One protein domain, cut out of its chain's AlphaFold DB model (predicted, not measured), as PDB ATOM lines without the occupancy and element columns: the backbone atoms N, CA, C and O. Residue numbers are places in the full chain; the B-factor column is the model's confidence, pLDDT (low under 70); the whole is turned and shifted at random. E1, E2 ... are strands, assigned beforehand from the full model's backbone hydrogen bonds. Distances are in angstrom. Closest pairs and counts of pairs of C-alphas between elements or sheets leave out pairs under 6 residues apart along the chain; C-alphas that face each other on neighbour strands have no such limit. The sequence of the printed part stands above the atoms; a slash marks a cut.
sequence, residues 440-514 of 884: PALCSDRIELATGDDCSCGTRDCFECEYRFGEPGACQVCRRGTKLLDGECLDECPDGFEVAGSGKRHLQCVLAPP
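Overview. This is residues 440 to 514 of the 884 residues of the protein "Predicted protein" of Monosiga brevicollis (UniProt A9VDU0). Three antiparallel hairpins stand in a row along a rod-like outline: E1 and E2, then the small E3 and E4, then E5 and E6. A looped stretch with no named element, residues 440 to 461, makes one end of the row, and residues 512 to 514 follow E6 at the other end. The printed part has 75 residues, with no named helix and six named strands, E1 to E6 in chain order, in three separate two-stranded sheets. The class is all strand, with under half of the residues, 33 of 75, in named elements. The whole is only just compact, close to loose, with a radius of gyration of the C-alphas of 13.3 A and spans of 46 by 21 by 17 A.

Arrangement. The first hairpin is E1, residues 462 to 468, and E2, residues 471 to 478, the longest strand by residues, antiparallel with an angle of 148 degrees between their N-to-C directions. N 466 and O 474 are 3.0 A apart and N 473 and O 466 are 2.8 A apart, both within hydrogen-bond range. E2 bends by 67 degrees at residue 474. The next hairpin is E3, residues 483 to 485, and E4, residues 488 to 490, antiparallel at 136 degrees, with N 483 and O 490 at 2.8 A, within hydrogen-bond range. The closest C-alphas of E2 and E4 are those of Cys 478 and Cys 489, 5.8 A apart. The third hairpin is E5, residues 497 to 502, and E6, residues 506 to 511, antiparallel at 152 degrees, with N 500 and O 508 at 2.8 A, within hydrogen-bond range. The closest C-alphas of E3 and E6 are those of Leu 484 and Gln 508, 4.5 A apart. E4 and E6 are near each other, with 6 pairs of C-alphas within 10 A. E1 and E5 are apart, and so are E1 and E6.

Along the chain. E1 begins at C-alpha 462, (139.047, 141.770, 132.653), and is 15.5 A long from first to last C-alpha. E2 is 17.8 A long and ends at C-alpha 478, (134.923, 141.741, 130.598). E3 is 6.6 A and E4 6.4 A long. E5 is 15.8 A long, and E6, 16.0 A long, ends at C-alpha 511, (118.703, 144.242, 138.559).

Size, cuts and confidence. The two C-alphas farthest apart are those of Gly 452 and Pro 514, at 46.7 A. The printed part has no cut. No link is long: E4 to E5 is short, and the others are tight. The mean pLDDT of the printed part is 81.2, and residues 440 to 441, 445 to 454 and 469 are under 70.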
ATOM      1  N   PRO A 440     142.086 158.969 134.360       54.09
ATOM      2  CA  PRO A 440     142.763 157.704 134.654       54.09
ATOM      3  C   PRO A 440     142.800 156.792 133.431       54.09
ATOM      4  O   PRO A 440     141.776 156.463 132.831       54.09
ATOM      5  N   ALA A 441     144.018 156.437 133.026       65.62
ATOM      6  CA  ALA A 441     144.251 155.826 131.732       65.62
ATOM      7  C   ALA A 441     143.681 154.400 131.705       65.62
ATOM      8  O   ALA A 441     144.122 153.519 132.445       65.62
ATOM      9  N   LEU A 442     142.688 154.187 130.839       72.44
ATOM     10  CA  LEU A 442     142.039 152.896 130.641       72.44
ATOM     11  C   LEU A 442     143.043 151.896 130.063       72.44
ATOM     12  O   LEU A 442     143.486 152.022 128.922       72.44
ATOM     13  N   CYS A 443     143.400 150.890 130.857       77.81
ATOM     14  CA  CYS A 443     144.317 149.846 130.433       77.81
ATOM     15  C   CYS A 443     143.554 148.790 129.629       77.81
ATOM     16  O   CYS A 443     142.825 147.987 130.213       77.81
ATOM     17  N   SER A 444     143.724 148.763 128.304       81.62
ATOM     18  CA  SER A 444     143.015 147.832 127.411       81.62
ATOM     19  C   SER A 444     143.975 146.771 126.849       81.62
ATOM     20  O   SER A 444     144.936 147.081 126.156       81.62
ATOM     21  N   ASP A 445     143.741 145.502 127.194       69.81
ATOM     22  CA  ASP A 445     144.487 144.306 126.749       69.81
ATOM     23  C   ASP A 445     146.040 144.373 126.768       69.81
ATOM     24  O   ASP A 445     146.700 143.828 125.881       69.81
ATOM     25  N   ARG A 446     146.622 145.001 127.805       63.91
ATOM     26  CA  ARG A 446     148.067 145.312 127.936       63.91
ATOM     27  C   ARG A 446     148.625 146.222 126.836       63.91
ATOM     28  O   ARG A 446     149.735 146.017 126.343       63.91
ATOM     29  N   ILE A 447     147.847 147.211 126.423       57.84
ATOM     30  CA  ILE A 447     148.318 148.265 125.532       57.84
ATOM     31  C   ILE A 447     148.377 149.573 126.317       57.84
ATOM     32  O   ILE A 447     147.469 149.896 127.079       57.84
ATOM     33  N   GLU A 448     149.508 150.243 126.116       55.44
ATOM     34  CA  GLU A 448     149.971 151.517 126.658       55.44
ATOM     35  C   GLU A 448     148.875 152.436 127.220       55.44
ATOM     36  O   GLU A 448     147.967 152.883 126.514       55.44
ATOM     37  N   LEU A 449     149.056 152.822 128.486       61.75
ATOM     38  CA  LEU A 449     148.482 154.060 129.017       61.75
ATOM     39  C   LEU A 449     148.945 155.246 128.149       61.75
ATOM     40  O   LEU A 449     149.962 155.159 127.463       61.75
ATOM     41  N   ALA A 450     148.301 156.411 128.261       52.09
ATOM     42  CA  ALA A 450     148.688 157.616 127.508       52.09
ATOM     43  C   ALA A 450     150.102 158.184 127.826       52.09
ATOM     44  O   ALA A 450     150.458 159.250 127.319       52.09
ATOM     45  N   THR A 451     150.879 157.490 128.666       53.62
ATOM     46  CA  THR A 451     152.292 157.708 129.018       53.62
ATOM     47  C   THR A 451     153.270 156.751 128.314       53.62
ATOM     48  O   THR A 451     154.457 157.060 128.256       53.62
ATOM     49  N   GLY A 452     152.802 155.620 127.764       57.19
ATOM     50  CA  GLY A 452     153.640 154.582 127.136       57.19
ATOM     51  C   GLY A 452     154.029 153.391 128.033       57.19
ATOM     52  O   GLY A 452     154.895 152.608 127.650       57.19
ATOM     53  N   ASP A 453     153.422 153.240 129.215       62.28
ATOM     54  CA  ASP A 453     153.756 152.174 130.177       62.28
ATOM     55  C   ASP A 453     152.965 150.861 129.953       62.28
ATOM     56  O   ASP A 453     151.766 150.890 129.656       62.28
ATOM     57  N   ASP A 454     153.613 149.699 130.159       69.06
ATOM     58  CA  ASP A 454     152.988 148.356 130.121       69.06
ATOM     59  C   ASP A 454     152.084 148.145 131.347       69.06
ATOM     60  O   ASP A 454     152.542 147.844 132.453       69.06
ATOM     61  N   CYS A 455     150.782 148.330 131.145       74.38
ATOM     62  CA  CYS A 455     149.752 148.169 132.162       74.38
ATOM     63  C   CYS A 455     149.132 146.761 132.122       74.38
ATOM     64  O   CYS A 455     149.088 146.097 131.085       74.38
ATOM     65  N   SER A 456     148.583 146.279 133.241       80.88
ATOM     66  CA  SER A 456     147.889 144.982 133.253       80.88
ATOM     67  C   SER A 456     146.811 144.922 134.332       80.88
ATOM     68  O   SER A 456     147.121 145.000 135.515       80.88
ATOM     69  N   CYS A 457     145.563 144.650 133.934       82.00
ATOM     70  CA  CYS A 457     144.360 144.623 134.788       82.00
ATOM     71  C   CYS A 457     144.305 143.556 135.907       82.00
ATOM     72  O   CYS A 457     143.230 143.299 136.445       82.00
ATOM     73  N   GLY A 458     145.427 142.904 136.241       72.69
ATOM     74  CA  GLY A 458     145.570 141.862 137.272       72.69
ATOM     75  C   GLY A 458     144.822 140.551 136.988       72.69
ATOM     76  O   GLY A 458     145.424 139.480 136.889       72.69
ATOM     77  N   THR A 459     143.504 140.636 136.843       75.94
ATOM     78  CA  THR A 459     142.581 139.534 136.581       75.94
ATOM     79  C   THR A 459     142.697 139.018 135.140       75.94
ATOM     80  O   THR A 459     142.945 139.761 134.191       75.94
ATOM     81  N   ARG A 460     142.505 137.706 134.947       76.94
ATOM     82  CA  ARG A 460     142.604 137.052 133.622       76.94
ATOM     83  C   ARG A 460     141.423 137.317 132.694       76.94
ATOM     84  O   ARG A 460     141.495 136.953 131.514       76.94
ATOM     85  N   ASP A 461     140.354 137.884 133.239       86.88
ATOM     86  CA  ASP A 461     139.036 137.949 132.618       86.88
ATOM     87  C   ASP A 461     138.484 139.379 132.551       86.88
ATOM     88  O   ASP A 461     137.445 139.586 131.934       86.88
ATOM     89  N   CYS A 462     139.233 140.374 133.036       88.88
ATOM     90  CA  CYS A 462     139.047 141.770 132.653       88.88
ATOM     91  C   CYS A 462     139.780 142.080 131.336       88.88
ATOM     92  O   CYS A 462     140.949 141.721 131.157       88.88
ATOM     93  N   PHE A 463     139.085 142.696 130.381       86.69
ATOM     94  CA  PHE A 463     139.623 143.154 129.094       86.69
ATOM     95  C   PHE A 463     140.188 144.569 129.215       86.69
ATOM     96  O   PHE A 463     141.292 144.818 128.731       86.69
ATOM     97  N   GLU A 464     139.435 145.439 129.886       88.38
ATOM     98  CA  GLU A 464     139.723 146.859 130.048       88.38
ATOM     99  C   GLU A 464     139.356 147.295 131.462       88.38
ATOM    100  O   GLU A 464     138.246 147.014 131.920       88.38
ATOM    101  N   CYS A 465     140.287 147.945 132.152       87.94
ATOM    102  CA  CYS A 465     140.136 148.406 133.529       87.94
ATOM    103  C   CYS A 465     140.598 149.852 133.679       87.94
ATOM    104  O   CYS A 465     141.421 150.348 132.907       87.94
ATOM    105  N   GLU A 466     140.121 150.496 134.735       85.31
ATOM    106  CA  GLU A 466     140.764 151.693 135.260       85.31
ATOM    107  C   GLU A 466     142.155 151.333 135.820       85.31
ATOM    108  O   GLU A 466     142.331 150.268 136.414       85.31
ATOM    109  N   TYR A 467     143.157 152.193 135.633       80.19
ATOM    110  CA  TYR A 467     144.523 151.948 136.107       80.19
ATOM    111  C   TYR A 467     145.085 153.211 136.767       80.19
ATOM    112  O   TYR A 467     145.133 154.277 136.151       80.19
ATOM    113  N   ARG A 468     145.485 153.105 138.040       74.94
ATOM    114  CA  ARG A 468     145.878 154.240 138.894       74.94
ATOM    115  C   ARG A 468     147.174 153.915 139.633       74.94
ATOM    116  O   ARG A 468     147.294 152.852 140.224       74.94
ATOM    117  N   PHE A 469     148.150 154.823 139.603       69.31
ATOM    118  CA  PHE A 469     149.418 154.729 140.357       69.31
ATOM    119  C   PHE A 469     150.226 153.417 140.202       69.31
ATOM    120  O   PHE A 469     151.073 153.110 141.037       69.31
ATOM    121  N   GLY A 470     150.010 152.659 139.120       71.19
ATOM    122  CA  GLY A 470     150.654 151.358 138.884       71.19
ATOM    123  C   GLY A 470     149.840 150.141 139.340       71.19
ATOM    124  O   GLY A 470     150.283 149.014 139.130       71.19
ATOM    125  N   GLU A 471     148.652 150.344 139.915       76.12
ATOM    126  CA  GLU A 471     147.733 149.281 140.324       76.12
ATOM    127  C   GLU A 471     146.457 149.269 139.453       76.12
ATOM    128  O   GLU A 471     145.954 150.326 139.048       76.12
ATOM    129  N   PRO A 472     145.914 148.080 139.127       82.06
ATOM    130  CA  PRO A 472     144.661 147.959 138.396       82.06
ATOM    131  C   PRO A 472     143.458 148.173 139.325       82.06
ATOM    132  O   PRO A 472     143.312 147.485 140.334       82.06
ATOM    133  N   GLY A 473     142.592 149.112 138.953       82.56
ATOM    134  CA  GLY A 473     141.319 149.389 139.612       82.56
ATOM    135  C   GLY A 473     140.169 148.546 139.054       82.56
ATOM    136  O   GLY A 473     140.360 147.429 138.564       82.56
ATOM    137  N   ALA A 474     138.955 149.095 139.127       87.69
ATOM    138  CA  ALA A 474     137.737 148.420 138.693       87.69
ATOM    139  C   ALA A 474     137.774 148.036 137.203       87.69
ATOM    140  O   ALA A 474     138.262 148.785 136.348       87.69
ATOM    141  N   CYS A 475     137.218 146.867 136.877       89.50
ATOM    142  CA  CYS A 475     137.035 146.465 135.491       89.50
ATOM    143  C   CYS A 475     135.880 147.238 134.841       89.50
ATOM    144  O   CYS A 475     134.842 147.458 135.457       89.50
ATOM    145  N   GLN A 476     136.050 147.604 133.572       90.12
ATOM    146  CA  GLN A 476     135.052 148.294 132.749       90.12
ATOM    147  C   GLN A 476     134.504 147.387 131.635       90.12
ATOM    148  O   GLN A 476     133.339 147.486 131.250       90.12
ATOM    149  N   VAL A 477     135.325 146.462 131.119       90.06
ATOM    150  CA  VAL A 477     134.948 145.540 130.033       90.06
ATOM    151  C   VAL A 477     135.449 144.135 130.345       90.06
ATOM    152  O   VAL A 477     136.640 143.937 130.571       90.06
ATOM    153  N   CYS A 478     134.573 143.132 130.295       90.62
ATOM    154  CA  CYS A 478     134.923 141.741 130.598       90.62
ATOM    155  C   CYS A 478     135.327 140.930 129.349       90.62
ATOM    156  O   CYS A 478     134.928 141.219 128.219       90.62
ATOM    157  N   ARG A 479     136.144 139.885 129.524       88.19
ATOM    158  CA  ARG A 479     136.573 138.957 128.460       88.19
ATOM    159  C   ARG A 479     135.622 137.766 128.341       88.19
ATOM    160  O   ARG A 479     134.873 137.441 129.246       88.19
ATOM    161  N   ARG A 480     135.730 137.034 127.224       83.88
ATOM    162  CA  ARG A 480     135.182 135.672 127.000       83.88
ATOM    163  C   ARG A 480     133.650 135.497 127.088       83.88
ATOM    164  O   ARG A 480     133.166 134.508 126.538       83.88
ATOM    165  N   GLY A 481     132.898 136.435 127.659       82.69
ATOM    166  CA  GLY A 481     131.481 136.292 128.003       82.69
ATOM    167  C   GLY A 481     131.208 136.136 129.507       82.69
ATOM    168  O   GLY A 481     130.113 135.695 129.866       82.69
ATOM    169  N   THR A 482     132.165 136.489 130.375       89.88
ATOM    170  CA  THR A 482     131.858 136.865 131.765       89.88
ATOM    171  C   THR A 482     131.069 138.183 131.782       89.88
ATOM    172  O   THR A 482     131.009 138.898 130.775       89.88
ATOM    173  N   LYS A 483     130.383 138.458 132.891       93.56
ATOM    174  CA  LYS A 483     129.439 139.565 133.072       93.56
ATOM    175  C   LYS A 483     129.996 140.521 134.114       93.56
ATOM    176  O   LYS A 483     130.462 140.067 135.154       93.56
ATOM    177  N   LEU A 484     129.942 141.816 133.832       93.62
ATOM    178  CA  LEU A 484     130.385 142.841 134.765       93.62
ATOM    179  C   LEU A 484     129.311 143.098 135.832       93.62
ATOM    180  O   LEU A 484     128.155 143.346 135.484       93.62
ATOM    181  N   LEU A 485     129.709 143.089 137.102       93.88
ATOM    182  CA  LEU A 485     128.935 143.588 138.240       93.88
ATOM    183  C   LEU A 485     129.891 144.328 139.180       93.88
ATOM    184  O   LEU A 485     130.922 143.774 139.544       93.88
ATOM    185  N   ASP A 486     129.577 145.577 139.527       89.94
ATOM    186  CA  ASP A 486     130.295 146.399 140.518       89.94
ATOM    187  C   ASP A 486     131.837 146.444 140.369       89.94
ATOM    188  O   ASP A 486     132.576 146.589 141.339       89.94
ATOM    189  N   GLY A 487     132.333 146.342 139.128       87.50
ATOM    190  CA  GLY A 487     133.762 146.352 138.793       87.50
ATOM    191  C   GLY A 487     134.429 144.972 138.695       87.50
ATOM    192  O   GLY A 487     135.590 144.898 138.287       87.50
ATOM    193  N   GLU A 488     133.721 143.880 138.997       89.94
ATOM    194  CA  GLU A 488     134.203 142.498 138.880       89.94
ATOM    195  C   GLU A 488     133.569 141.743 137.696       89.94
ATOM    196  O   GLU A 488     132.433 141.997 137.296       89.94
ATOM    197  N   CYS A 489     134.305 140.780 137.129       92.31
ATOM    198  CA  CYS A 489     133.845 139.946 136.012       92.31
ATOM    199  C   CYS A 489     133.453 138.539 136.486       92.31
ATOM    200  O   CYS A 489     134.321 137.704 136.740       92.31
ATOM    201  N   LEU A 490     132.151 138.259 136.534       92.06
ATOM    202  CA  LEU A 490     131.569 137.006 137.021       92.06
ATOM    203  C   LEU A 490     131.210 136.043 135.876       92.06
ATOM    204  O   LEU A 490     130.793 136.467 134.794       92.06
ATOM    205  N   ASP A 491     131.317 134.731 136.098       92.00
ATOM    206  CA  ASP A 491     130.864 133.728 135.118       92.00
ATOM    207  C   ASP A 491     129.333 133.706 134.968       92.00
ATOM    208  O   ASP A 491     128.831 133.543 133.855       92.00
ATOM    209  N   GLU A 492     128.583 133.943 136.046       92.31
ATOM    210  CA  GLU A 492     127.116 134.034 136.082       92.31
ATOM    211  C   GLU A 492     126.694 135.184 137.017       92.31
ATOM    212  O   GLU A 492     127.461 135.577 137.896       92.31
ATOM    213  N   CYS A 493     125.512 135.770 136.802       93.50
ATOM    214  CA  CYS A 493     125.018 136.867 137.645       93.50
ATOM    215  C   CYS A 493     124.390 136.330 138.947       93.50
ATOM    216  O   CYS A 493     123.777 135.261 138.903       93.50
ATOM    217  N   PRO A 494     124.493 137.052 140.081       93.25
ATOM    218  CA  PRO A 494     123.821 136.675 141.326       93.25
ATOM    219  C   PRO A 494     122.289 136.684 141.217       93.25
ATOM    220  O   PRO A 494     121.717 137.362 140.360       93.25
ATOM    221  N   ASP A 495     121.622 135.983 142.137       91.94
ATOM    222  CA  ASP A 495     120.160 135.992 142.248       91.94
ATOM    223  C   ASP A 495     119.607 137.426 142.341       91.94
ATOM    224  O   ASP A 495     120.096 138.258 143.107       91.94
ATOM    225  N   GLY A 496     118.567 137.711 141.555       89.75
ATOM    226  CA  GLY A 496     117.987 139.052 141.426       89.75
ATOM    227  C   GLY A 496     118.608 139.925 140.329       89.75
ATOM    228  O   GLY A 496     118.098 141.021 140.097       89.75
ATOM    229  N   PHE A 497     119.636 139.450 139.616       92.38
ATOM    230  CA  PHE A 497     120.222 140.136 138.460       92.38
ATOM    231  C   PHE A 497     120.048 139.333 137.159       92.38
ATOM    232  O   PHE A 497     120.284 138.127 137.109       92.38
ATOM    233  N   GLU A 498     119.686 140.018 136.075       92.31
ATOM    234  CA  GLU A 498     119.631 139.478 134.714       92.31
ATOM    235  C   GLU A 498     120.841 139.935 133.879       92.31
ATOM    236  O   GLU A 498     121.458 140.969 134.143       92.31
ATOM    237  N   VAL A 499     121.185 139.163 132.841       91.38
ATOM    238  CA  VAL A 499     122.284 139.498 131.921       91.38
ATOM    239  C   VAL A 499     121.791 140.475 130.850       91.38
ATOM    240  O   VAL A 499     121.081 140.079 129.925       91.38
ATOM    241  N   ALA A 500     122.229 141.728 130.931       89.62
ATOM    242  CA  ALA A 500     122.022 142.742 129.901       89.62
ATOM    243  C   ALA A 500     123.246 142.905 128.984       89.62
ATOM    244  O   ALA A 500     124.353 142.449 129.281       89.62
ATOM    245  N   GLY A 501     123.038 143.595 127.860       84.62
ATOM    246  CA  GLY A 501     124.075 143.905 126.874       84.62
ATOM    247  C   GLY A 501     124.130 142.926 125.696       84.62
ATOM    248  O   GLY A 501     123.213 142.136 125.467       84.62
ATOM    249  N   SER A 502     125.180 143.020 124.873       73.75
ATOM    250  CA  SER A 502     125.312 142.193 123.665       73.75
ATOM    251  C   SER A 502     126.764 141.927 123.250       73.75
ATOM    252  O   SER A 502     127.685 142.705 123.503       73.75
ATOM    253  N   GLY A 503     126.975 140.790 122.580       76.94
ATOM    254  CA  GLY A 503     128.304 140.313 122.194       76.94
ATOM    255  C   GLY A 503     129.034 139.579 123.327       76.94
ATOM    256  O   GLY A 503     128.416 139.061 124.249       76.94
ATOM    257  N   LYS A 504     130.367 139.478 123.224       73.06
ATOM    258  CA  LYS A 504     131.227 138.715 124.161       73.06
ATOM    259  C   LYS A 504     132.106 139.581 125.076       73.06
ATOM    260  O   LYS A 504     133.042 139.056 125.675       73.06
ATOM    261  N   ARG A 505     131.862 140.896 125.100       70.88
ATOM    262  CA  ARG A 505     132.629 141.873 125.896       70.88
ATOM    263  C   ARG A 505     131.766 142.869 126.674       70.88
ATOM    264  O   ARG A 505     132.204 143.361 127.701       70.88
ATOM    265  N   HIS A 506     130.532 143.112 126.230       81.06
ATOM    266  CA  HIS A 506     129.590 144.023 126.886       81.06
ATOM    267  C   HIS A 506     128.409 143.214 127.432       81.06
ATOM    268  O   HIS A 506     127.300 143.287 126.907       81.06
ATOM    269  N   LEU A 507     128.684 142.365 128.425       89.19
ATOM    270  CA  LEU A 507     127.657 141.719 129.239       89.19
ATOM    271  C   LEU A 507     127.745 142.303 130.648       89.19
ATOM    272  O   LEU A 507     128.834 142.356 131.218       89.19
ATOM    273  N   GLN A 508     126.616 142.734 131.192       92.50
ATOM    274  CA  GLN A 508     126.498 143.340 132.517       92.50
ATOM    275  C   GLN A 508     125.388 142.636 133.295       92.50
ATOM    276  O   GLN A 508     124.388 142.223 132.706       92.50
ATOM    277  N   CYS A 509     125.557 142.503 134.605       94.50
ATOM    278  CA  CYS A 509     124.489 142.088 135.503       94.50
ATOM    279  C   CYS A 509     123.685 143.329 135.901       94.50
ATOM    280  O   CYS A 509     124.224 144.243 136.520       94.50
ATOM    281  N   VAL A 510     122.401 143.371 135.550       93.94
ATOM    282  CA  VAL A 510     121.480 144.456 135.934       93.94
ATOM    283  C   VAL A 510     120.363 143.894 136.796       93.94
ATOM    284  O   VAL A 510     119.987 142.738 136.624       93.94
ATOM    285  N   LEU A 511     119.820 144.686 137.722       92.50
ATOM    286  CA  LEU A 511     118.703 144.242 138.559       92.50
ATOM    287  C   LEU A 511     117.523 143.790 137.687       92.50
ATOM    288  O   LEU A 511     117.103 144.507 136.775       92.50
ATOM    289  N   ALA A 512     116.998 142.600 137.978       87.81
ATOM    290  CA  ALA A 512     115.862 142.034 137.269       87.81
ATOM    291  C   ALA A 512     114.638 142.962 137.412       87.81
ATOM    292  O   ALA A 512     114.350 143.430 138.521       87.81
ATOM    293  N   PRO A 513     113.892 143.243 136.327       83.00
ATOM    294  CA  PRO A 513     112.688 144.057 136.425       83.00
ATOM    295  C   PRO A 513     111.660 143.359 137.335       83.00
ATOM    296  O   PRO A 513     111.511 142.135 137.260       83.00
ATOM    297  N   PRO A 514     110.918 144.099 138.182       78.25
ATOM    298  CA  PRO A 514     109.923 143.496 139.061       78.25
ATOM    299  C   PRO A 514     108.889 142.739 138.225       78.25
ATOM    300  O   PRO A 514     108.301 143.297 137.295       78.25
TER     301      PRO A 514